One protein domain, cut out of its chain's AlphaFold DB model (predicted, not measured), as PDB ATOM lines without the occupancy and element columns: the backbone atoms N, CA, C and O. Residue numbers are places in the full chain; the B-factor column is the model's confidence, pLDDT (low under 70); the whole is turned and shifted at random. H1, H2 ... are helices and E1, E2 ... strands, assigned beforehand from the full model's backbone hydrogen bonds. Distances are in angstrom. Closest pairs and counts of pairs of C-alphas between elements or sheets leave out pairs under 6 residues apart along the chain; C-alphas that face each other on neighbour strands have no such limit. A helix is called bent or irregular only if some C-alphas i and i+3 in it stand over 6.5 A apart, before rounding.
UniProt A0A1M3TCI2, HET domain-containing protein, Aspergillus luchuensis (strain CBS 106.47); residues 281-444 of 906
ATOM      1  N   PRO A 281      28.293 104.278  90.692       91.12
ATOM      2  CA  PRO A 281      27.645 104.646  89.437       91.12
ATOM      3  C   PRO A 281      26.630 103.600  88.948       91.12
ATOM      4  O   PRO A 281      26.775 102.404  89.209       91.12
ATOM      5  N   TRP A 282      25.631 104.043  88.175       90.25
ATOM      6  CA  TRP A 282      24.591 103.176  87.598       90.25
ATOM      7  C   TRP A 282      25.173 102.023  86.768       90.25
ATOM      8  O   TRP A 282      24.813 100.868  86.978       90.25
ATOM      9  N   TYR A 283      26.126 102.317  85.882       87.75
ATOM     10  CA  TYR A 283      26.750 101.314  85.016       87.75
ATOM     11  C   TYR A 283      27.412 100.176  85.815       87.75
ATOM     12  O   TYR A 283      27.301  99.009  85.449       87.75
ATOM     13  N   THR A 284      28.020 100.492  86.966       90.56
ATOM     14  CA  THR A 284      28.603  99.493  87.875       90.56
ATOM     15  C   THR A 284      27.523  98.627  88.520       90.56
ATOM     16  O   THR A 284      27.707  97.420  88.676       90.56
ATOM     17  N   LEU A 285      26.389  99.221  88.902       92.06
ATOM     18  CA  LEU A 285      25.253  98.478  89.447       92.06
ATOM     19  C   LEU A 285      24.634  97.546  88.394       92.06
ATOM     20  O   LEU A 285      24.357  96.388  88.704       92.06
ATOM     21  N   MET A 286      24.466  98.022  87.158       91.44
ATOM     22  CA  MET A 286      23.942  97.236  86.037       91.44
ATOM     23  C   MET A 286      24.858  96.048  85.704       91.44
ATOM     24  O   MET A 286      24.385  94.921  85.555       91.44
ATOM     25  N   GLU A 287      26.178  96.257  85.678       91.12
ATOM     26  CA  GLU A 287      27.149  95.172  85.493       91.12
ATOM     27  C   GLU A 287      27.048  94.120  86.611       91.12
ATOM     28  O   GLU A 287      27.010  92.916  86.333       91.12
ATOM     29  N   ARG A 288      26.966  94.558  87.877       91.81
ATOM     30  CA  ARG A 288      26.776  93.651  89.022       91.81
ATOM     31  C   ARG A 288      25.487  92.853  88.879       91.81
ATOM     32  O   ARG A 288      25.524  91.642  89.059       91.81
ATOM     33  N   LEU A 289      24.380  93.501  88.512       92.38
ATOM     34  CA  LEU A 289      23.095  92.836  88.301       92.38
ATOM     35  C   LEU A 289      23.222  91.715  87.266       92.38
ATOM     36  O   LEU A 289      22.855  90.579  87.545       92.38
ATOM     37  N   ILE A 290      23.805  92.002  86.104       92.62
ATOM     38  CA  ILE A 290      23.956  91.015  85.027       92.62
ATOM     39  C   ILE A 290      24.805  89.825  85.477       92.62
ATOM     40  O   ILE A 290      24.424  88.678  85.246       92.62
ATOM     41  N   LYS A 291      25.918  90.074  86.176       90.81
ATOM     42  CA  LYS A 291      26.793  89.010  86.695       90.81
ATOM     43  C   LYS A 291      26.124  88.138  87.757       90.81
ATOM     44  O   LYS A 291      26.474  86.969  87.899       90.81
ATOM     45  N   VAL A 292      25.157  88.674  88.496       89.06
ATOM     46  CA  VAL A 292      24.327  87.888  89.423       89.06
ATOM     47  C   VAL A 292      23.340  87.011  88.669       89.06
ATOM     48  O   VAL A 292      23.158  85.852  89.029       89.06
ATOM     49  N   LEU A 293      22.706  87.557  87.631       89.81
ATOM     50  CA  LEU A 293      21.664  86.861  86.879       89.81
ATOM     51  C   LEU A 293      22.230  85.763  85.967       89.81
ATOM     52  O   LEU A 293      21.637  84.690  85.859       89.81
ATOM     53  N   LEU A 294      23.374  86.023  85.327       90.31
ATOM     54  CA  LEU A 294      23.961  85.153  84.301       90.31
ATOM     55  C   LEU A 294      25.261  84.456  84.729       90.31
ATOM     56  O   LEU A 294      25.713  83.555  84.032       90.31
ATOM     57  N   GLY A 295      25.852  84.834  85.865       87.50
ATOM     58  CA  GLY A 295      27.129  84.298  86.346       87.50
ATOM     59  C   GLY A 295      28.322  85.224  86.081       87.50
ATOM     60  O   GLY A 295      28.243  86.205  85.351       87.50
ATOM     61  N   GLN A 296      29.466  84.920  86.700       88.38
ATOM     62  CA  GLN A 296      30.675  85.759  86.619       88.38
ATOM     63  C   GLN A 296      31.448  85.600  85.299       88.38
ATOM     64  O   GLN A 296      32.375  86.363  85.040       88.38
ATOM     65  N   GLN A 297      31.103  84.596  84.488       85.75
ATOM     66  CA  GLN A 297      31.804  84.256  83.248       85.75
ATOM     67  C   GLN A 297      31.459  85.192  82.082       85.75
ATOM     68  O   GLN A 297      32.215  85.250  81.114       85.75
ATOM     69  N   VAL A 298      30.335  85.909  82.155       90.00
ATOM     70  CA  VAL A 298      29.889  86.790  81.072       90.00
ATOM     71  C   VAL A 298      30.729  88.064  81.014       90.00
ATOM     72  O   VAL A 298      31.048  88.673  82.040       90.00
ATOM     73  N   ALA A 299      31.063  88.498  79.800       91.12
ATOM     74  CA  ALA A 299      31.639  89.818  79.587       91.12
ATOM     75  C   ALA A 299      30.500  90.816  79.363       91.12
ATOM     76  O   ALA A 299      29.566  90.534  78.614       91.12
ATOM     77  N   VAL A 300      30.570  91.976  80.016       90.44
ATOM     78  CA  VAL A 300      29.497  92.977  80.013       90.44
ATOM     79  C   VAL A 300      30.066  94.351  79.667       90.44
ATOM     80  O   VAL A 300      31.109  94.745  80.189       90.44
ATOM     81  N   ALA A 301      29.361  95.082  78.811       87.44
ATOM     82  CA  ALA A 301      29.555  96.502  78.556       87.44
ATOM     83  C   ALA A 301      28.276  97.266  78.933       87.44
ATOM     84  O   ALA A 301      27.172  96.839  78.601       87.44
ATOM     85  N   THR A 302      28.437  98.389  79.630       87.56
ATOM     86  CA  THR A 302      27.360  99.244  80.163       87.56
ATOM     87  C   THR A 302      27.697 100.720  79.936       87.56
ATOM     88  O   THR A 302      28.865 101.059  79.746       87.56
ATOM     89  N   TRP A 303      26.703 101.610  80.022       81.19
ATOM     90  CA  TRP A 303      26.856 103.049  79.765       81.19
ATOM     91  C   TRP A 303      26.448 103.895  80.973       81.19
ATOM     92  O   TRP A 303      25.651 103.465  81.803       81.19
ATOM     93  N   ILE A 304      26.994 105.114  81.052       79.38
ATOM     94  CA  ILE A 304      26.767 106.052  82.165       79.38
ATOM     95  C   ILE A 304      25.283 106.429  82.270       79.38
ATOM     96  O   ILE A 304      24.709 106.317  83.349       79.38
ATOM     97  N   ASP A 305      24.678 106.790  81.135       73.50
ATOM     98  CA  ASP A 305      23.338 107.385  81.062       73.50
ATOM     99  C   ASP A 305      22.370 106.572  80.183       73.50
ATOM    100  O   ASP A 305      21.454 107.134  79.587       73.50
ATOM    101  N   MET A 306      22.577 105.256  80.050       79.94
ATOM    102  CA  MET A 306      21.651 104.389  79.309       79.94
ATOM    103  C   MET A 306      21.210 103.196  80.144       79.94
ATOM    104  O   MET A 306      21.977 102.625  80.925       79.94
ATOM    105  N   GLU A 307      19.974 102.772  79.917       87.44
ATOM    106  CA  GLU A 307      19.387 101.592  80.544       87.44
ATOM    107  C   GLU A 307      19.632 100.350  79.678       87.44
ATOM    108  O   GLU A 307      18.726  99.584  79.365       87.44
ATOM    109  N   MET A 308      20.879 100.174  79.240       86.00
ATOM    110  CA  MET A 308      21.258  99.126  78.301       86.00
ATOM    111  C   MET A 308      22.575  98.467  78.699       86.00
ATOM    112  O   MET A 308      23.478  99.107  79.246       86.00
ATOM    113  N   ALA A 309      22.694  97.185  78.372       89.69
ATOM    114  CA  ALA A 309      23.942  96.452  78.419       89.69
ATOM    115  C   ALA A 309      24.143  95.598  77.166       89.69
ATOM    116  O   ALA A 309      23.190  95.056  76.601       89.69
ATOM    117  N   VAL A 310      25.405  95.422  76.781       90.56
ATOM    118  CA  VAL A 310      25.813  94.425  75.788       90.56
ATOM    119  C   VAL A 310      26.589  93.332  76.502       90.56
ATOM    120  O   VAL A 310      27.485  93.610  77.297       90.56
ATOM    121  N   ILE A 311      26.218  92.085  76.242       92.69
ATOM    122  CA  ILE A 311      26.685  90.919  76.982       92.69
ATOM    123  C   ILE A 311      27.232  89.904  75.982       92.69
ATOM    124  O   ILE A 311      26.542  89.507  75.048       92.69
ATOM    125  N   GLN A 312      28.468  89.464  76.189       92.69
ATOM    126  CA  GLN A 312      29.044  88.328  75.477       92.69
ATOM    127  C   GLN A 312      29.037  87.116  76.398       92.69
ATOM    128  O   GLN A 312      29.535  87.169  77.526       92.69
ATOM    129  N   SER A 313      28.473  86.018  75.907       93.44
ATOM    130  CA  SER A 313      28.402  84.761  76.643       93.44
ATOM    131  C   SER A 313      28.453  83.579  75.694       93.44
ATOM    132  O   SER A 313      28.044  83.667  74.540       93.44
ATOM    133  N   ARG A 314      28.892  82.432  76.204       92.81
ATOM    134  CA  ARG A 314      28.655  81.145  75.551       92.81
ATOM    135  C   ARG A 314      27.359  80.543  76.066       92.81
ATOM    136  O   ARG A 314      26.925  80.872  77.170       92.81
ATOM    137  N   GLY A 315      26.738  79.667  75.292       91.94
ATOM    138  CA  GLY A 315      25.519  78.988  75.714       91.94
ATOM    139  C   GLY A 315      25.080  77.885  74.764       91.94
ATOM    140  O   GLY A 315      25.665  77.698  73.703       91.94
ATOM    141  N   HIS A 316      24.032  77.169  75.147       90.88
ATOM    142  CA  HIS A 316      23.441  76.091  74.360       90.88
ATOM    143  C   HIS A 316      21.989  76.414  74.038       90.88
ATOM    144  O   HIS A 316      21.241  76.861  74.907       90.88
ATOM    145  N   ILE A 317      21.573  76.150  72.805       91.12
ATOM    146  CA  ILE A 317      20.174  76.300  72.402       91.12
ATOM    147  C   ILE A 317      19.399  75.080  72.866       91.12
ATOM    148  O   ILE A 317      19.786  73.953  72.552       91.12
ATOM    149  N   ILE A 318      18.285  75.318  73.551       89.81
ATOM    150  CA  ILE A 318      17.387  74.269  74.038       89.81
ATOM    151  C   ILE A 318      16.038  74.252  73.326       89.81
ATOM    152  O   ILE A 318      15.334  73.249  73.405       89.81
ATOM    153  N   GLY A 319      15.660  75.326  72.632       89.94
ATOM    154  CA  GLY A 319      14.375  75.388  71.951       89.94
ATOM    155  C   GLY A 319      14.108  76.692  71.217       89.94
ATOM    156  O   GLY A 319      14.926  77.609  71.241       89.94
ATOM    157  N   LYS A 320      12.925  76.776  70.608       92.75
ATOM    158  CA  LYS A 320      12.364  78.009  70.040       92.75
ATOM    159  C   LYS A 320      10.859  78.108  70.269       92.75
ATOM    160  O   LYS A 320      10.177  77.093  70.423       92.75
ATOM    161  N   ILE A 321      10.338  79.328  70.274       93.12
ATOM    162  CA  ILE A 321       8.906  79.609  70.367       93.12
ATOM    163  C   ILE A 321       8.261  79.391  68.995       93.12
ATOM    164  O   ILE A 321       8.672  79.985  68.000       93.12
ATOM    165  N   THR A 322       7.229  78.549  68.936       90.56
ATOM    166  CA  THR A 322       6.501  78.226  67.695       90.56
ATOM    167  C   THR A 322       5.090  78.795  67.655       90.56
ATOM    168  O   THR A 322       4.511  78.901  66.578       90.56
ATOM    169  N   ALA A 323       4.514  79.147  68.805       86.69
ATOM    170  CA  ALA A 323       3.236  79.846  68.872       86.69
ATOM    171  C   ALA A 323       3.142  80.704  70.137       86.69
ATOM    172  O   ALA A 323       3.714  80.361  71.172       86.69
ATOM    173  N   VAL A 324       2.369  81.783  70.055       86.12
ATOM    174  CA  VAL A 324       2.028  82.656  71.183       86.12
ATOM    175  C   VAL A 324       0.513  82.598  71.351       86.12
ATOM    176  O   VAL A 324      -0.228  82.861  70.404       86.12
ATOM    177  N   GLY A 325       0.059  82.156  72.520       74.62
ATOM    178  CA  GLY A 325      -1.353  81.981  72.843       74.62
ATOM    179  C   GLY A 325      -1.964  83.220  73.496       74.62
ATOM    180  O   GLY A 325      -1.261  84.101  73.988       74.62
ATOM    181  N   ASN A 326      -3.297  83.253  73.546       63.06
ATOM    182  CA  ASN A 326      -4.022  84.194  74.395       63.06
ATOM    183  C   ASN A 326      -4.182  83.566  75.785       63.06
ATOM    184  O   ASN A 326      -4.800  82.503  75.892       63.06
ATOM    185  N   PRO A 327      -3.647  84.184  76.846       59.75
ATOM    186  CA  PRO A 327      -3.649  83.581  78.168       59.75
ATOM    187  C   PRO A 327      -5.066  83.579  78.768       59.75
ATOM    188  O   PRO A 327      -5.831  84.531  78.600       59.75
ATOM    189  N   GLN A 328      -5.420  82.523  79.510       55.59
ATOM    190  CA  GLN A 328      -6.638  82.526  80.343       55.59
ATOM    191  C   GLN A 328      -6.514  83.518  81.513       55.59
ATOM    192  O   GLN A 328      -7.501  84.119  81.936       55.59
ATOM    193  N   ASP A 329      -5.289  83.700  82.008       61.38
ATOM    194  CA  ASP A 329      -4.910  84.650  83.049       61.38
ATOM    195  C   ASP A 329      -4.212  85.860  82.411       61.38
ATOM    196  O   ASP A 329      -3.085  85.749  81.934       61.38
ATOM    197  N   ARG A 330      -4.856  87.036  82.432       62.28
ATOM    198  CA  ARG A 330      -4.303  88.278  81.851       62.28
ATOM    199  C   ARG A 330      -2.984  88.735  82.493       62.28
ATOM    200  O   ARG A 330      -2.373  89.678  82.004       62.28
ATOM    201  N   THR A 331      -2.538  88.089  83.572       63.94
ATOM    202  CA  THR A 331      -1.255  88.364  84.231       63.94
ATOM    203  C   THR A 331      -0.097  87.489  83.736       63.94
ATOM    204  O   THR A 331       0.994  87.571  84.294       63.94
ATOM    205  N   LYS A 332      -0.293  86.656  82.707       73.56
ATOM    206  CA  LYS A 332       0.735  85.766  82.136       73.56
ATOM    207  C   LYS A 332       0.738  85.816  80.612       73.56
ATOM    208  O   LYS A 332      -0.251  86.220  80.017       73.56
ATOM    209  N   GLN A 333       1.812  85.352  79.981       79.62
ATOM    210  CA  GLN A 333       1.872  85.117  78.537       79.62
ATOM    211  C   GLN A 333       2.035  83.613  78.270       79.62
ATOM    212  O   GLN A 333       3.016  83.015  78.705       79.62
ATOM    213  N   GLU A 334       1.081  82.990  77.571       85.81
ATOM    214  CA  GLU A 334       1.180  81.574  77.184       85.81
ATOM    215  C   GLU A 334       1.972  81.454  75.877       85.81
ATOM    216  O   GLU A 334       1.625  82.075  74.869       85.81
ATOM    217  N   VAL A 335       3.017  80.630  75.869       89.44
ATOM    218  CA  VAL A 335       3.787  80.312  74.661       89.44
ATOM    219  C   VAL A 335       3.858  78.805  74.444       89.44
ATOM    220  O   VAL A 335       3.851  78.008  75.382       89.44
ATOM    221  N   THR A 336       3.925  78.399  73.181       87.94
ATOM    222  CA  THR A 336       4.233  77.021  72.793       87.94
ATOM    223  C   THR A 336       5.658  76.966  72.281       87.94
ATOM    224  O   THR A 336       6.032  77.719  71.380       87.94
ATOM    225  N   LEU A 337       6.436  76.063  72.858       89.19
ATOM    226  CA  LEU A 337       7.828  75.828  72.522       89.19
ATOM    227  C   LEU A 337       7.964  74.537  71.735       89.19
ATOM    228  O   LEU A 337       7.254  73.566  72.010       89.19
ATOM    229  N   ILE A 338       8.958  74.503  70.859       84.12
ATOM    230  CA  ILE A 338       9.597  73.267  70.432       84.12
ATOM    231  C   ILE A 338      10.973  73.196  71.093       84.12
ATOM    232  O   ILE A 338      11.764  74.135  71.012       84.12
ATOM    233  N   LEU A 339      11.218  72.111  71.815       85.00
ATOM    234  CA  LEU A 339      12.422  71.875  72.600       85.00
ATOM    235  C   LEU A 339      13.248  70.770  71.956       85.00
ATOM    236  O   LEU A 339      12.702  69.868  71.305       85.00
ATOM    237  N   LYS A 340      14.558  70.833  72.176       74.62
ATOM    238  CA  LYS A 340      15.468  69.777  71.767       74.62
ATOM    239  C   LYS A 340      15.198  68.521  72.565       74.62
ATOM    240  O   LYS A 340      15.078  68.557  73.791       74.62
ATOM    241  N   ASP A 341      15.072  67.422  71.847       62.09
ATOM    242  CA  ASP A 341      14.987  66.106  72.438       62.09
ATOM    243  C   ASP A 341      16.380  65.541  72.742       62.09
ATOM    244  O   ASP A 341      17.415  66.199  72.635       62.09
ATOM    245  N   GLN A 342      16.392  64.279  73.143       53.22
ATOM    246  CA  GLN A 342      17.598  63.522  73.444       53.22
ATOM    247  C   GLN A 342      18.555  63.300  72.255       53.22
ATOM    248  O   GLN A 342      19.665  62.814  72.444       53.22
ATOM    249  N   TRP A 343      18.123  63.600  71.033       50.41
ATOM    250  CA  TRP A 343      18.946  63.539  69.827       50.41
ATOM    251  C   TRP A 343      19.468  64.922  69.434       50.41
ATOM    252  O   TRP A 343      20.071  65.067  68.374       50.41
ATOM    253  N   ASN A 344      19.264  65.925  70.299       55.56
ATOM    254  CA  ASN A 344      19.589  67.324  70.056       55.56
ATOM    255  C   ASN A 344      18.793  67.928  68.878       55.56
ATOM    256  O   ASN A 344      19.244  68.892  68.261       55.56
ATOM    257  N   GLU A 345      17.603  67.388  68.586       57.38
ATOM    258  CA  GLU A 345      16.710  67.870  67.525       57.38
ATOM    259  C   GLU A 345      15.427  68.474  68.104       57.38
ATOM    260  O   GLU A 345      14.857  67.971  69.075       57.38
ATOM    261  N   LEU A 346      14.942  69.559  67.503       58.94
ATOM    262  CA  LEU A 346      13.722  70.246  67.919       58.94
ATOM    263  C   LEU A 346      12.496  69.392  67.594       58.94
ATOM    264  O   LEU A 346      12.007  69.375  66.463       58.94
ATOM    265  N   SER A 347      11.971  68.693  68.601       60.38
ATOM    266  CA  SER A 347      10.833  67.790  68.418       60.38
ATOM    267  C   SER A 347       9.812  67.838  69.561       60.38
ATOM    268  O   SER A 347       8.611  67.716  69.317       60.38
ATOM    269  N   SER A 348      10.227  68.091  70.805       66.50
ATOM    270  CA  SER A 348       9.317  68.066  71.955       66.50
ATOM    271  C   SER A 348       8.501  69.353  72.055       66.50
ATOM    272  O   SER A 348       9.048  70.417  72.333       66.50
ATOM    273  N   VAL A 349       7.181  69.258  71.894       76.00
ATOM    274  CA  VAL A 349       6.281  70.414  72.006       76.00
ATOM    275  C   VAL A 349       5.789  70.575  73.445       76.00
ATOM    276  O   VAL A 349       5.254  69.635  74.032       76.00
ATOM    277  N   MET A 350       5.939  71.773  74.011       81.38
ATOM    278  CA  MET A 350       5.535  72.094  75.386       81.38
ATOM    279  C   MET A 350       4.812  73.441  75.443       81.38
ATOM    280  O   MET A 350       5.229  74.398  74.796       81.38
ATOM    281  N   ARG A 351       3.754  73.533  76.257       86.75
ATOM    282  CA  ARG A 351       3.175  74.824  76.661       86.75
ATOM    283  C   ARG A 351       3.907  75.368  77.879       86.75
ATOM    284  O   ARG A 351       4.167  74.617  78.819       86.75
ATOM    285  N   TRP A 352       4.205  76.660  77.860       87.88
ATOM    286  CA  TRP A 352       4.950  77.333  78.909       87.88
ATOM    287  C   TRP A 352       4.337  78.696  79.221       87.88
ATOM    288  O   TRP A 352       4.129  79.516  78.330       87.88
ATOM    289  N   ASP A 353       4.050  78.917  80.501       86.62
ATOM    290  CA  ASP A 353       3.540  80.187  81.008       86.62
ATOM    291  C   ASP A 353       4.708  81.088  81.406       86.62
ATOM    292  O   ASP A 353       5.439  80.794  82.359       86.62
ATOM    293  N   LEU A 354       4.845  82.212  80.714       85.88
ATOM    294  CA  LEU A 354       5.793  83.266  81.047       85.88
ATOM    295  C   LEU A 354       5.118  84.347  81.906       85.88
ATOM    296  O   LEU A 354       3.900  84.553  81.814       85.88
ATOM    297  N   PRO A 355       5.880  85.051  82.765       79.56
ATOM    298  CA  PRO A 355       5.391  86.278  83.384       79.56
ATOM    299  C   PRO A 355       5.038  87.335  82.321       79.56
ATOM    300  O   PRO A 355       5.416  87.184  81.161       79.56
ATOM    301  N   PRO A 356       4.318  88.407  82.693       73.19
ATOM    302  CA  PRO A 356       4.028  89.481  81.759       73.19
ATOM    303  C   PRO A 356       5.341  90.176  81.393       73.19
ATOM    304  O   PRO A 356       5.950  90.838  82.232       73.19
ATOM    305  N   LEU A 357       5.791  89.961  80.159       73.50
ATOM    306  CA  LEU A 357       7.048  90.497  79.653       73.50
ATOM    307  C   LEU A 357       6.867  91.955  79.237       73.50
ATOM    308  O   LEU A 357       5.869  92.305  78.602       73.50
ATOM    309  N   ALA A 358       7.863  92.794  79.532       69.81
ATOM    310  CA  ALA A 358       7.946  94.128  78.944       69.81
ATOM    311  C   ALA A 358       8.003  94.053  77.409       69.81
ATOM    312  O   ALA A 358       7.328  94.812  76.717       69.81
ATOM    313  N   LYS A 359       8.762  93.078  76.893       78.25
ATOM    314  CA  LYS A 359       8.906  92.768  75.470       78.25
ATOM    315  C   LYS A 359       8.151  91.483  75.168       78.25
ATOM    316  O   LYS A 359       8.557  90.414  75.610       78.25
ATOM    317  N   SER A 360       7.054  91.565  74.421       80.19
ATOM    318  CA  SER A 360       6.261  90.373  74.104       80.19
ATOM    319  C   SER A 360       7.102  89.322  73.379       80.19
ATOM    320  O   SER A 360       7.739  89.620  72.362       80.19
ATOM    321  N   ALA A 361       7.036  88.083  73.867       87.44
ATOM    322  CA  ALA A 361       7.573  86.929  73.161       87.44
ATOM    323  C   ALA A 361       6.885  86.758  71.795       87.44
ATOM    324  O   ALA A 361       5.682  87.012  71.664       87.44
ATOM    325  N   GLN A 362       7.643  86.328  70.791       89.44
ATOM    326  CA  GLN A 362       7.212  86.152  69.405       89.44
ATOM    327  C   GLN A 362       7.616  84.778  68.863       89.44
ATOM    328  O   GLN A 362       8.469  84.080  69.412       89.44
ATOM    329  N   ILE A 363       6.979  84.381  67.760       90.50
ATOM    330  CA  ILE A 363       7.364  83.180  67.014       90.50
ATOM    331  C   ILE A 363       8.782  83.381  66.471       90.50
ATOM    332  O   ILE A 363       9.062  84.408  65.861       90.50
ATOM    333  N   GLY A 364       9.650  82.391  66.674       89.75
ATOM    334  CA  GLY A 364      11.057  82.447  66.273       89.75
ATOM    335  C   GLY A 364      12.016  82.878  67.384       89.75
ATOM    336  O   GLY A 364      13.216  82.659  67.235       89.75
ATOM    337  N   ASP A 365      11.521  83.397  68.514       95.00
ATOM    338  CA  ASP A 365      12.374  83.666  69.677       95.00
ATOM    339  C   ASP A 365      13.020  82.356  70.170       95.00
ATOM    340  O   ASP A 365      12.372  81.307  70.277       95.00
ATOM    341  N   ILE A 366      14.318  82.412  70.454       95.44
ATOM    342  CA  ILE A 366      15.173  81.275  70.797       95.44
ATOM    343  C   ILE A 366      15.301  81.179  72.316       95.44
ATOM    344  O   ILE A 366      15.492  82.181  73.003       95.44
ATOM    345  N   ILE A 367      15.239  79.957  72.844       94.44
ATOM    346  CA  ILE A 367      15.505  79.662  74.250       94.44
ATOM    347  C   ILE A 367      16.892  79.030  74.356       94.44
ATOM    348  O   ILE A 367      17.170  77.998  73.732       94.44
ATOM    349  N   CYS A 368      17.757  79.624  75.172       93.44
ATOM    350  CA  CYS A 368      19.112  79.143  75.402       93.44
ATOM    351  C   CYS A 368      19.475  79.102  76.891       93.44
ATOM    352  O   CYS A 368      18.924  79.833  77.709       93.44
ATOM    353  N   PHE A 369      20.412  78.230  77.253       91.75
ATOM    354  CA  PHE A 369      21.092  78.262  78.547       91.75
ATOM    355  C   PHE A 369      22.472  78.879  78.363       91.75
ATOM    356  O   PHE A 369      23.313  78.313  77.662       91.75
ATOM    357  N   LEU A 370      22.695  80.034  78.985       92.38
ATOM    358  CA  LEU A 370      23.993  80.701  78.997       92.38
ATOM    359  C   LEU A 370      24.915  80.064  80.047       92.38
ATOM    360  O   LEU A 370      24.467  79.584  81.089       92.38
ATOM    361  N   GLU A 371      26.214  80.036  79.767       89.25
ATOM    362  CA  GLU A 371      27.227  79.476  80.659       89.25
ATOM    363  C   GLU A 371      27.267  80.248  81.985       89.25
ATOM    364  O   GLU A 371      27.507  81.450  82.002       89.25
ATOM    365  N   GLY A 372      27.045  79.545  83.098       83.31
ATOM    366  CA  GLY A 372      26.975  80.145  84.436       83.31
ATOM    367  C   GLY A 372      25.564  80.544  84.878       83.31
ATOM    368  O   GLY A 372      25.333  80.697  86.080       83.31
ATOM    369  N   ALA A 373      24.602  80.626  83.954       86.94
ATOM    370  CA  ALA A 373      23.224  80.967  84.277       86.94
ATOM    371  C   ALA A 373      22.475  79.764  84.875       86.94
ATOM    372  O   ALA A 373      22.568  78.632  84.401       86.94
ATOM    373  N   SER A 374      21.685  80.014  85.922       83.06
ATOM    374  CA  SER A 374      20.874  78.973  86.580       83.06
ATOM    375  C   SER A 374      19.516  78.730  85.913       83.06
ATOM    376  O   SER A 374      18.851  77.733  86.204       83.06
ATOM    377  N   ASN A 375      19.094  79.659  85.058       88.19
ATOM    378  CA  ASN A 375      17.798  79.701  84.396       88.19
ATOM    379  C   ASN A 375      18.007  79.982  82.898       88.19
ATOM    380  O   ASN A 375      19.008  80.608  82.544       88.19
ATOM    381  N   PRO A 376      17.088  79.537  82.025       92.75
ATOM    382  CA  PRO A 376      17.196  79.798  80.596       92.75
ATOM    383  C   PRO A 376      16.952  81.278  80.273       92.75
ATOM    384  O   PRO A 376      16.231  81.971  80.988       92.75
ATOM    385  N   THR A 377      17.503  81.739  79.159       94.31
ATOM    386  CA  THR A 377      17.326  83.079  78.592       94.31
ATOM    387  C   THR A 377      16.510  82.970  77.304       94.31
ATOM    388  O   THR A 377      16.694  82.030  76.526       94.31
ATOM    389  N   ILE A 378      15.599  83.919  77.075       95.19
ATOM    390  CA  ILE A 378      14.842  84.038  75.823       95.19
ATOM    391  C   ILE A 378      15.421  85.201  75.027       95.19
ATOM    392  O   ILE A 378      15.482  86.335  75.516       95.19
ATOM    393  N   VAL A 379      15.841  84.915  73.798       95.19
ATOM    394  CA  VAL A 379      16.516  85.873  72.927       95.19
ATOM    395  C   VAL A 379      15.866  85.914  71.550       95.19
ATOM    396  O   VAL A 379      15.468  84.886  71.006       95.19
ATOM    397  N   ARG A 380      15.784  87.104  70.964       93.50
ATOM    398  CA  ARG A 380      15.299  87.316  69.603       93.50
ATOM    399  C   ARG A 380      16.483  87.500  68.659       93.50
ATOM    400  O   ARG A 380      17.313  88.371  68.928       93.50
ATOM    401  N   PRO A 381      16.595  86.712  67.578       92.31
ATOM    402  CA  PRO A 381      17.619  86.944  66.566       92.31
ATOM    403  C   PRO A 381      17.359  88.264  65.820       92.31
ATOM    404  O   PRO A 381      16.242  88.509  65.368       92.31
ATOM    405  N   CYS A 382      18.393  89.100  65.692       88.56
ATOM    406  CA  CYS A 382      18.409  90.298  64.841       88.56
ATOM    407  C   CYS A 382      19.282  90.031  63.593       88.56
ATOM    408  O   CYS A 382      19.321  88.904  63.107       88.56
ATOM    409  N   LYS A 383      19.999  91.027  63.048       84.62
ATOM    410  CA  LYS A 383      20.898  90.800  61.896       84.62
ATOM    411  C   LYS A 383      22.210  90.105  62.267       84.62
ATOM    412  O   LYS A 383      22.632  89.170  61.599       84.62
ATOM    413  N   ASP A 384      22.881  90.572  63.315       86.12
ATOM    414  CA  ASP A 384      24.217  90.105  63.726       86.12
ATOM    415  C   ASP A 384      24.400  90.061  65.256       86.12
ATOM    416  O   ASP A 384      25.518  89.980  65.761       86.12
ATOM    417  N   HIS A 385      23.303  90.140  66.003       90.56
ATOM    418  CA  HIS A 385      23.259  90.080  67.463       90.56
ATOM    419  C   HIS A 385      21.885  89.565  67.910       90.56
ATOM    420  O   HIS A 385      20.992  89.370  67.083       90.56
ATOM    421  N   PHE A 386      21.702  89.362  69.213       92.94
ATOM    422  CA  PHE A 386      20.431  88.917  69.777       92.94
ATOM    423  C   PHE A 386      19.894  89.917  70.790       92.94
ATOM    424  O   PHE A 386      20.611  90.328  71.701       92.94
ATOM    425  N   LEU A 387      18.617  90.261  70.683       92.12
ATOM    426  CA  LEU A 387      17.932  91.056  71.694       92.12
ATOM    427  C   LEU A 387      17.477  90.141  72.832       92.12
ATOM    428  O   LEU A 387      16.808  89.136  72.597       92.12
ATOM    429  N   ILE A 388      17.799  90.486  74.074       92.69
ATOM    430  CA  ILE A 388      17.241  89.793  75.235       92.69
ATOM    431  C   ILE A 388      15.776  90.208  75.378       92.69
ATOM    432  O   ILE A 388      15.462  91.387  75.561       92.69
ATOM    433  N   ILE A 389      14.897  89.212  75.273       90.75
ATOM    434  CA  ILE A 389      13.458  89.334  75.520       90.75
ATOM    435  C   ILE A 389      13.153  89.015  76.981       90.75
ATOM    436  O   ILE A 389      12.285  89.642  77.576       90.75
ATOM    437  N   MET A 390      13.880  88.047  77.549       90.94
ATOM    438  CA  MET A 390      13.828  87.728  78.968       90.94
ATOM    439  C   MET A 390      15.181  87.180  79.429       90.94
ATOM    440  O   MET A 390      15.593  86.106  78.981       90.94
ATOM    441  N   ILE A 391      15.873  87.889  80.325       91.62
ATOM    442  CA  ILE A 391      17.225  87.523  80.769       91.62
ATOM    443  C   ILE A 391      17.239  86.214  81.566       91.62
ATOM    444  O   ILE A 391      18.111  85.370  81.362       91.62
ATOM    445  N   THR A 392      16.237  86.015  82.427       90.56
ATOM    446  CA  THR A 392      16.070  84.808  83.246       90.56
ATOM    447  C   THR A 392      14.619  84.349  83.229       90.56
ATOM    448  O   THR A 392      13.785  84.837  83.995       90.56
ATOM    449  N   ALA A 393      14.310  83.389  82.374       90.19
ATOM    450  CA  ALA A 393      12.990  82.798  82.287       90.19
ATOM    451  C   ALA A 393      12.752  81.730  83.373       90.19
ATOM    452  O   ALA A 393      13.711  81.171  83.916       90.19
ATOM    453  N   PRO A 394      11.484  81.428  83.724       87.31
ATOM    454  CA  PRO A 394      11.169  80.450  84.764       87.31
ATOM    455  C   PRO A 394      11.806  79.079  84.490       87.31
ATOM    456  O   PRO A 394      11.955  78.663  83.346       87.31
ATOM    457  N   LYS A 395      12.160  78.310  85.524       81.75
ATOM    458  CA  LYS A 395      12.766  76.987  85.291       81.75
ATOM    459  C   LYS A 395      11.833  76.070  84.498       81.75
ATOM    460  O   LYS A 395      10.750  75.714  84.968       81.75
ATOM    461  N   LEU A 396      12.301  75.623  83.335       76.94
ATOM    462  CA  LEU A 396      11.680  74.538  82.587       76.94
ATOM    463  C   LEU A 396      11.910  73.217  83.335       76.94
ATOM    464  O   LEU A 396      13.014  72.929  83.795       76.94
ATOM    465  N   ARG A 397      10.856  72.409  83.493       63.34
ATOM    466  CA  ARG A 397      10.957  71.083  84.119       63.34
ATOM    467  C   ARG A 397      11.292  70.047  83.046       63.34
ATOM    468  O   ARG A 397      10.460  69.788  82.183       63.34
ATOM    469  N   GLY A 398      12.478  69.448  83.119       58.25
ATOM    470  CA  GLY A 398      12.922  68.384  82.215       58.25
ATOM    471  C   GLY A 398      14.446  68.252  82.186       58.25
ATOM    472  O   GLY A 398      15.148  69.198  82.533       58.25
ATOM    473  N   ASN A 399      14.950  67.081  81.787       55.09
ATOM    474  CA  ASN A 399      16.361  66.910  81.440       55.09
ATOM    475  C   ASN A 399      16.538  67.412  80.002       55.09
ATOM    476  O   ASN A 399      16.068  66.767  79.066       55.09
ATOM    477  N   PHE A 400      17.163  68.577  79.831       57.97
ATOM    478  CA  PHE A 400      17.491  69.118  78.511       57.97
ATOM    479  C   PHE A 400      18.922  68.721  78.175       57.97
ATOM    480  O   PHE A 400      19.837  69.026  78.941       57.97
ATOM    481  N   LEU A 401      19.122  68.040  77.048       54.84
ATOM    482  CA  LEU A 401      20.470  67.858  76.527       54.84
ATOM    483  C   LEU A 401      20.949  69.184  75.943       54.84
ATOM    484  O   LEU A 401      20.225  69.873  75.224       54.84
ATOM    485  N   THR A 402      22.174  69.557  76.290       60.25
ATOM    486  CA  THR A 402      22.813  70.767  75.790       60.25
ATOM    487  C   THR A 402      23.495  70.452  74.467       60.25
ATOM    488  O   THR A 402      24.415  69.635  74.436       60.25
ATOM    489  N   GLY A 403      23.026  71.085  73.389       64.25
ATOM    490  CA  GLY A 403      23.563  70.927  72.038       64.25
ATOM    491  C   GLY A 403      24.948  71.527  71.829       64.25
ATOM    492  O   GLY A 403      25.740  71.639  72.764       64.25
ATOM    493  N   ILE A 404      25.257  71.957  70.607       76.81
ATOM    494  CA  ILE A 404      26.532  72.633  70.333       76.81
ATOM    495  C   ILE A 404      26.596  73.931  71.146       76.81
ATOM    496  O   ILE A 404      25.620  74.675  71.243       76.81
ATOM    497  N   GLN A 405      27.750  74.187  71.766       87.69
ATOM    498  CA  GLN A 405      27.987  75.446  72.460       87.69
ATOM    499  C   GLN A 405      28.198  76.560  71.429       87.69
ATOM    500  O   GLN A 405      29.105  76.485  70.600       87.69
ATOM    501  N   CYS A 406      27.374  77.599  71.492       90.75
ATOM    502  CA  CYS A 406      27.428  78.766  70.620       90.75
ATOM    503  C   CYS A 406      27.906  80.000  71.391       90.75
ATOM    504  O   CYS A 406      27.691  80.111  72.601       90.75
ATOM    505  N   ASN A 407      28.514  80.949  70.679       93.12
ATOM    506  CA  ASN A 407      28.790  82.282  71.210       93.12
ATOM    507  C   ASN A 407      27.599  83.198  70.922       93.12
ATOM    508  O   ASN A 407      27.064  83.203  69.813       93.12
ATOM    509  N   PHE A 408      27.216  83.989  71.913       94.19
ATOM    510  CA  PHE A 408      26.132  84.951  71.839       94.19
ATOM    511  C   PHE A 408      26.671  86.358  72.077       94.19
ATOM    512  O   PHE A 408      27.340  86.608  73.082       94.19
ATOM    513  N   LEU A 409      26.301  87.280  71.186       93.50
ATOM    514  CA  LEU A 409      26.338  88.714  71.445       93.50
ATOM    515  C   LEU A 409      24.913  89.179  71.740       93.50
ATOM    516  O   LEU A 409      24.070  89.238  70.845       93.50
ATOM    517  N   LEU A 410      24.648  89.466  73.004       93.94
ATOM    518  CA  LEU A 410      23.330  89.790  73.522       93.94
ATOM    519  C   LEU A 410      23.226  91.288  73.799       93.94
ATOM    520  O   LEU A 410      24.141  91.888  74.360       93.94
ATOM    521  N   VAL A 411      22.086  91.879  73.467       91.06
ATOM    522  CA  VAL A 411      21.739  93.263  73.785       91.06
ATOM    523  C   VAL A 411      20.555  93.237  74.738       91.06
ATOM    524  O   VAL A 411      19.475  92.759  74.392       91.06
ATOM    525  N   TRP A 412      20.747  93.749  75.949       91.06
ATOM    526  CA  TRP A 412      19.679  93.945  76.921       91.06
ATOM    527  C   TRP A 412      19.373  95.432  77.014       91.06
ATOM    528  O   TRP A 412      20.040  96.157  77.744       91.06
ATOM    529  N   ASP A 413      18.414  95.886  76.210       86.88
ATOM    530  CA  ASP A 413      17.991  97.289  76.157       86.88
ATOM    531  C   ASP A 413      16.654  97.470  76.880       86.88
ATOM    532  O   ASP A 413      15.666  96.839  76.493       86.88
ATOM    533  N   TRP A 414      16.615  98.292  77.926       86.50
ATOM    534  CA  TRP A 414      15.381  98.639  78.634       86.50
ATOM    535  C   TRP A 414      14.683  99.866  78.042       86.50
ATOM    536  O   TRP A 414      13.509 100.075  78.353       86.50
ATOM    537  N   ASP A 415      15.361 100.650  77.199       72.94
ATOM    538  CA  ASP A 415      14.779 101.822  76.554       72.94
ATOM    539  C   ASP A 415      13.941 101.401  75.337       72.94
ATOM    540  O   ASP A 415      14.435 100.820  74.370       72.94
ATOM    541  N   ASP A 416      12.653 101.751  75.355       59.09
ATOM    542  CA  ASP A 416      11.629 101.355  74.374       59.09
ATOM    543  C   ASP A 416      11.777 102.082  73.005       59.09
ATOM    544  O   ASP A 416      10.806 102.368  72.306       59.09
ATOM    545  N   THR A 417      13.004 102.421  72.588       54.97
ATOM    546  CA  THR A 417      13.312 103.061  71.291       54.97
ATOM    547  C   THR A 417      13.278 102.039  70.136       54.97
ATOM    548  O   THR A 417      14.264 101.752  69.456       54.97
ATOM    549  N   TYR A 418      12.081 101.488  69.920       51.16
ATOM    550  CA  TYR A 418      11.732 100.270  69.178       51.16
ATOM    551  C   TYR A 418      11.626 100.380  67.646       51.16
ATOM    552  O   TYR A 418      10.623 100.020  67.044       51.16
ATOM    553  N   ALA A 419      12.670 100.843  66.960       46.66
ATOM    554  CA  ALA A 419      12.676 100.725  65.488       46.66
ATOM    555  C   ALA A 419      14.043 100.450  64.865       46.66
ATOM    556  O   ALA A 419      14.118  99.901  63.775       46.66
ATOM    557  N   ARG A 420      15.142 100.826  65.528       50.41
ATOM    558  CA  ARG A 420      16.482 100.699  64.927       50.41
ATOM    559  C   ARG A 420      17.199  99.398  65.273       50.41
ATOM    560  O   ARG A 420      18.132  99.037  64.573       50.41
ATOM    561  N   ILE A 421      16.791  98.722  66.348       56.12
ATOM    562  CA  ILE A 421      17.533  97.583  66.906       56.12
ATOM    563  C   ILE A 421      17.053  96.257  66.308       56.12
ATOM    564  O   ILE A 421      17.876  95.427  65.947       56.12
ATOM    565  N   GLU A 422      15.738  96.077  66.134       56.84
ATOM    566  CA  GLU A 422      15.183  94.819  65.608       56.84
ATOM    567  C   GLU A 422      15.531  94.580  64.123       56.84
ATOM    568  O   GLU A 422      15.619  93.430  63.701       56.84
ATOM    569  N   GLU A 423      15.802  95.639  63.350       57.66
ATOM    570  CA  GLU A 423      16.098  95.557  61.907       57.66
ATOM    571  C   GLU A 423      17.539  95.971  61.530       57.66
ATOM    572  O   GLU A 423      17.922  95.887  60.360       57.66
ATOM    573  N   GLY A 424      18.346  96.440  62.491       65.88
ATOM    574  CA  GLY A 424      19.657  97.057  62.246       65.88
ATOM    575  C   GLY A 424      20.859  96.158  62.551       65.88
ATOM    576  O   GLY A 424      20.763  95.166  63.275       65.88
ATOM    577  N   TYR A 425      22.024  96.524  62.008       68.88
ATOM    578  CA  TYR A 425      23.304  95.910  62.387       68.88
ATOM    579  C   TYR A 425      23.803  96.467  63.725       68.88
ATOM    580  O   TYR A 425      23.632  97.652  64.019       68.88
ATOM    581  N   PHE A 426      24.511  95.647  64.503       76.94
ATOM    582  CA  PHE A 426      25.094  96.036  65.786       76.94
ATOM    583  C   PHE A 426      25.989  97.286  65.677       76.94
ATOM    584  O   PHE A 426      25.991  98.141  66.558       76.94
ATOM    585  N   GLU A 427      26.711  97.468  64.569       71.69
ATOM    586  CA  GLU A 427      27.509  98.684  64.369       71.69
ATOM    587  C   GLU A 427      26.677  99.973  64.325       71.69
ATOM    588  O   GLU A 427      27.148 101.029  64.747       71.69
ATOM    589  N   GLU A 428      25.460  99.926  63.782       70.50
ATOM    590  CA  GLU A 428      24.585 101.099  63.686       70.50
ATOM    591  C   GLU A 428      24.099 101.529  65.070       70.50
ATOM    592  O   GLU A 428      24.020 102.728  65.350       70.50
ATOM    593  N   LEU A 429      23.874 100.554  65.958       71.25
ATOM    594  CA  LEU A 429      23.630 100.786  67.380       71.25
ATOM    595  C   LEU A 429      24.824 101.520  68.014       71.25
ATOM    596  O   LEU A 429      24.652 102.556  68.660       71.25
ATOM    597  N   MET A 430      26.041 101.020  67.779       71.19
ATOM    598  CA  MET A 430      27.262 101.549  68.394       71.19
ATOM    599  C   MET A 430      27.684 102.919  67.853       71.19
ATOM    600  O   MET A 430      28.207 103.736  68.610       71.19
ATOM    601  N   LYS A 431      27.410 103.229  66.578       66.12
ATOM    602  CA  LYS A 431      27.680 104.554  65.976       66.12
ATOM    603  C   LYS A 431      26.913 105.684  66.664       66.12
ATOM    604  O   LYS A 431      27.371 106.823  66.656       66.12
ATOM    605  N   VAL A 432      25.759 105.378  67.254       60.44
ATOM    606  CA  VAL A 432      24.922 106.347  67.977       60.44
ATOM    607  C   VAL A 432      25.264 106.389  69.474       60.44
ATOM    608  O   VAL A 432      24.958 107.375  70.140       60.44
ATOM    609  N   ARG A 433      25.895 105.337  70.013       65.94
ATOM    610  CA  ARG A 433      26.021 105.081  71.457       65.94
ATOM    611  C   ARG A 433      27.477 104.744  71.837       65.94
ATOM    612  O   ARG A 433      27.789 103.611  72.196       65.94
ATOM    613  N   SER A 434      28.391 105.717  71.733       56.53
ATOM    614  CA  SER A 434      29.806 105.504  72.092       56.53
ATOM    615  C   SER A 434      29.976 105.288  73.609       56.53
ATOM    616  O   SER A 434      29.407 106.057  74.387       56.53
ATOM    617  N   PRO A 435      30.719 104.265  74.071       57.09
ATOM    618  CA  PRO A 435      30.986 104.071  75.491       57.09
ATOM    619  C   PRO A 435      32.157 104.962  75.927       57.09
ATOM    620  O   PRO A 435      33.320 104.591  75.777       57.09
ATOM    621  N   ASP A 436      31.865 106.123  76.514       52.66
ATOM    622  CA  ASP A 436      32.900 107.050  77.005       52.66
ATOM    623  C   ASP A 436      33.722 106.484  78.188       52.66
ATOM    624  O   ASP A 436      34.777 107.019  78.536       52.66
ATOM    625  N   HIS A 437      33.290 105.371  78.799       54.66
ATOM    626  CA  HIS A 437      33.959 104.710  79.928       54.66
ATOM    627  C   HIS A 437      34.156 103.201  79.709       54.66
ATOM    628  O   HIS A 437      33.674 102.371  80.472       54.66
ATOM    629  N   LEU A 438      34.960 102.826  78.713       52.25
ATOM    630  CA  LEU A 438      35.622 101.510  78.664       52.25
ATOM    631  C   LEU A 438      36.913 101.524  79.511       52.25
ATOM    632  O   LEU A 438      37.998 101.155  79.072       52.25
ATOM    633  N   GLY A 439      36.812 102.021  80.744       39.19
ATOM    634  CA  GLY A 439      37.919 102.032  81.691       39.19
ATOM    635  C   GLY A 439      38.043 100.667  82.360       39.19
ATOM    636  O   GLY A 439      37.298 100.386  83.288       39.19
ATOM    637  N   THR A 440      39.002  99.849  81.913       40.59
ATOM    638  CA  THR A 440      39.440  98.552  82.493       40.59
ATOM    639  C   THR A 440      38.612  97.284  82.217       40.59
ATOM    640  O   THR A 440      38.875  96.261  82.846       40.59
ATOM    641  N   SER A 441      37.681  97.271  81.257       45.84
ATOM    642  CA  SER A 441      36.941  96.034  80.951       45.84
ATOM    643  C   SER A 441      37.724  95.085  80.027       45.84
ATOM    644  O   SER A 441      38.442  95.497  79.117       45.84
ATOM    645  N   THR A 442      37.554  93.780  80.239       49.78
ATOM    646  CA  THR A 442      38.008  92.695  79.349       49.78
ATOM    647  C   THR A 442      37.139  92.558  78.087       49.78
ATOM    648  O   THR A 442      37.238  91.556  77.381       49.78
ATOM    649  N   PHE A 443      36.249  93.521  77.820       59.38
ATOM    650  CA  PHE A 443      35.243  93.435  76.766       59.38
ATOM    651  C   PHE A 443      35.844  93.844  75.417       59.38
ATOM    652  O   PHE A 443      36.089  95.023  75.162       59.38
ATOM    653  N   SER A 444      36.087  92.863  74.546       67.88
ATOM    654  CA  SER A 444      36.542  93.098  73.174       67.88
ATOM    655  C   SER A 444      35.357  93.032  72.221       67.88
ATOM    656  O   SER A 444      34.660  92.021  72.154       67.88
TER     657      SER A 444
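AT A GLANCE: This is residues 281 to 444 of the 906 residues of the protein "HET domain-containing protein" of Aspergillus luchuensis (strain CBS 106.47) (UniProt A0A1M3TCI2). A small closed barrel of five strands, E2, E5, E6, E7 and E8, makes the core, and its long bent strand E2 runs on past the ring to form a wing with E3 and E4 at one end. H1 packs on the outside over E1 and E2, while H2 and the tail, residues 433 to 444, lie toward the end away from that wing. The printed part has 164 residues, with two named helices and eight named strands in the order H1, E1 to E8, H2. Round the mixed ring run E2, E5, E6, E7, E8 and back to E2. The class is mixed, helices and strands, and the whole is compact, with a radius of gyration of the C-alphas of 16.1 A and spans of 46 by 32 by 27 A.

HOW THE PARTS SIT: Start at Trp 282: H1, residues 282 to 294, is on the barrel and outside it, over E1, residues 299 to 302, and E2, residues 308 to 324, at a height over the sheet of 8.7 A. Its closest C-alphas to E1 are those of Tyr 283 and Thr 302, 5.3 A apart. E1 and E2 form a hairpin; find N 301 and O 310 within hydrogen-bond range at 2.8 A. E2 bends by 114 degrees at residue 314. E3, residues 333 to 340, forms a hairpin with E2, N 322 to O 336 being 2.8 A. E4, residues 346 to 354, forms one with E3, N 337 to O 350 being 2.8 A. E1 to E4 are a meander, each strand the antiparallel neighbour of the one before. E5, residues 366 to 370, is antiparallel to E2, N 369 to O 316 being 2.8 A; E2 to E5 make a Greek key, a meander of three whose first strand is also the antiparallel neighbour of the fourth. E6, residues 377 to 381, and E7, residues 386 to 390, continue from E5 as a second meander, with N 366 to O 379 and N 380 to O 387 both 2.8 A. E8, residues 405 to 413, is parallel to E7, N 388 to O 411 being 2.8 A, and antiparallel to E2, N 311 to O 410 being 2.8 A. H2, residues 426 to 432, is not on the barrel and is apart from H1. Each O i to N i+4 pair is within hydrogen-bond range in H1, and 2 of 3 in H2.

IN THESE COORDINATES: Find C-alpha 282 at (24.591, 103.176, 87.598); from there H1 runs 18.3 A. E2 starts at C-alpha 308, (21.258, 99.126, 78.301), and spans 26.3 A; E8 spans 24.3 A, E3 21.6 A and E4 20.1 A. H2 ends at C-alpha 432, (24.922, 106.347, 67.977).

THE WHOLE: The two C-alphas farthest apart, Gln 328 and Thr 440, are 48.8 A apart. The printed part has no cut; the links E4 to E5, E7 to E8 and E8 to H2 are long. The mean pLDDT of the printed part is 78.9, and 46 residues are under 70, among them 341 to 348, 416 to 425 and 431 to 444.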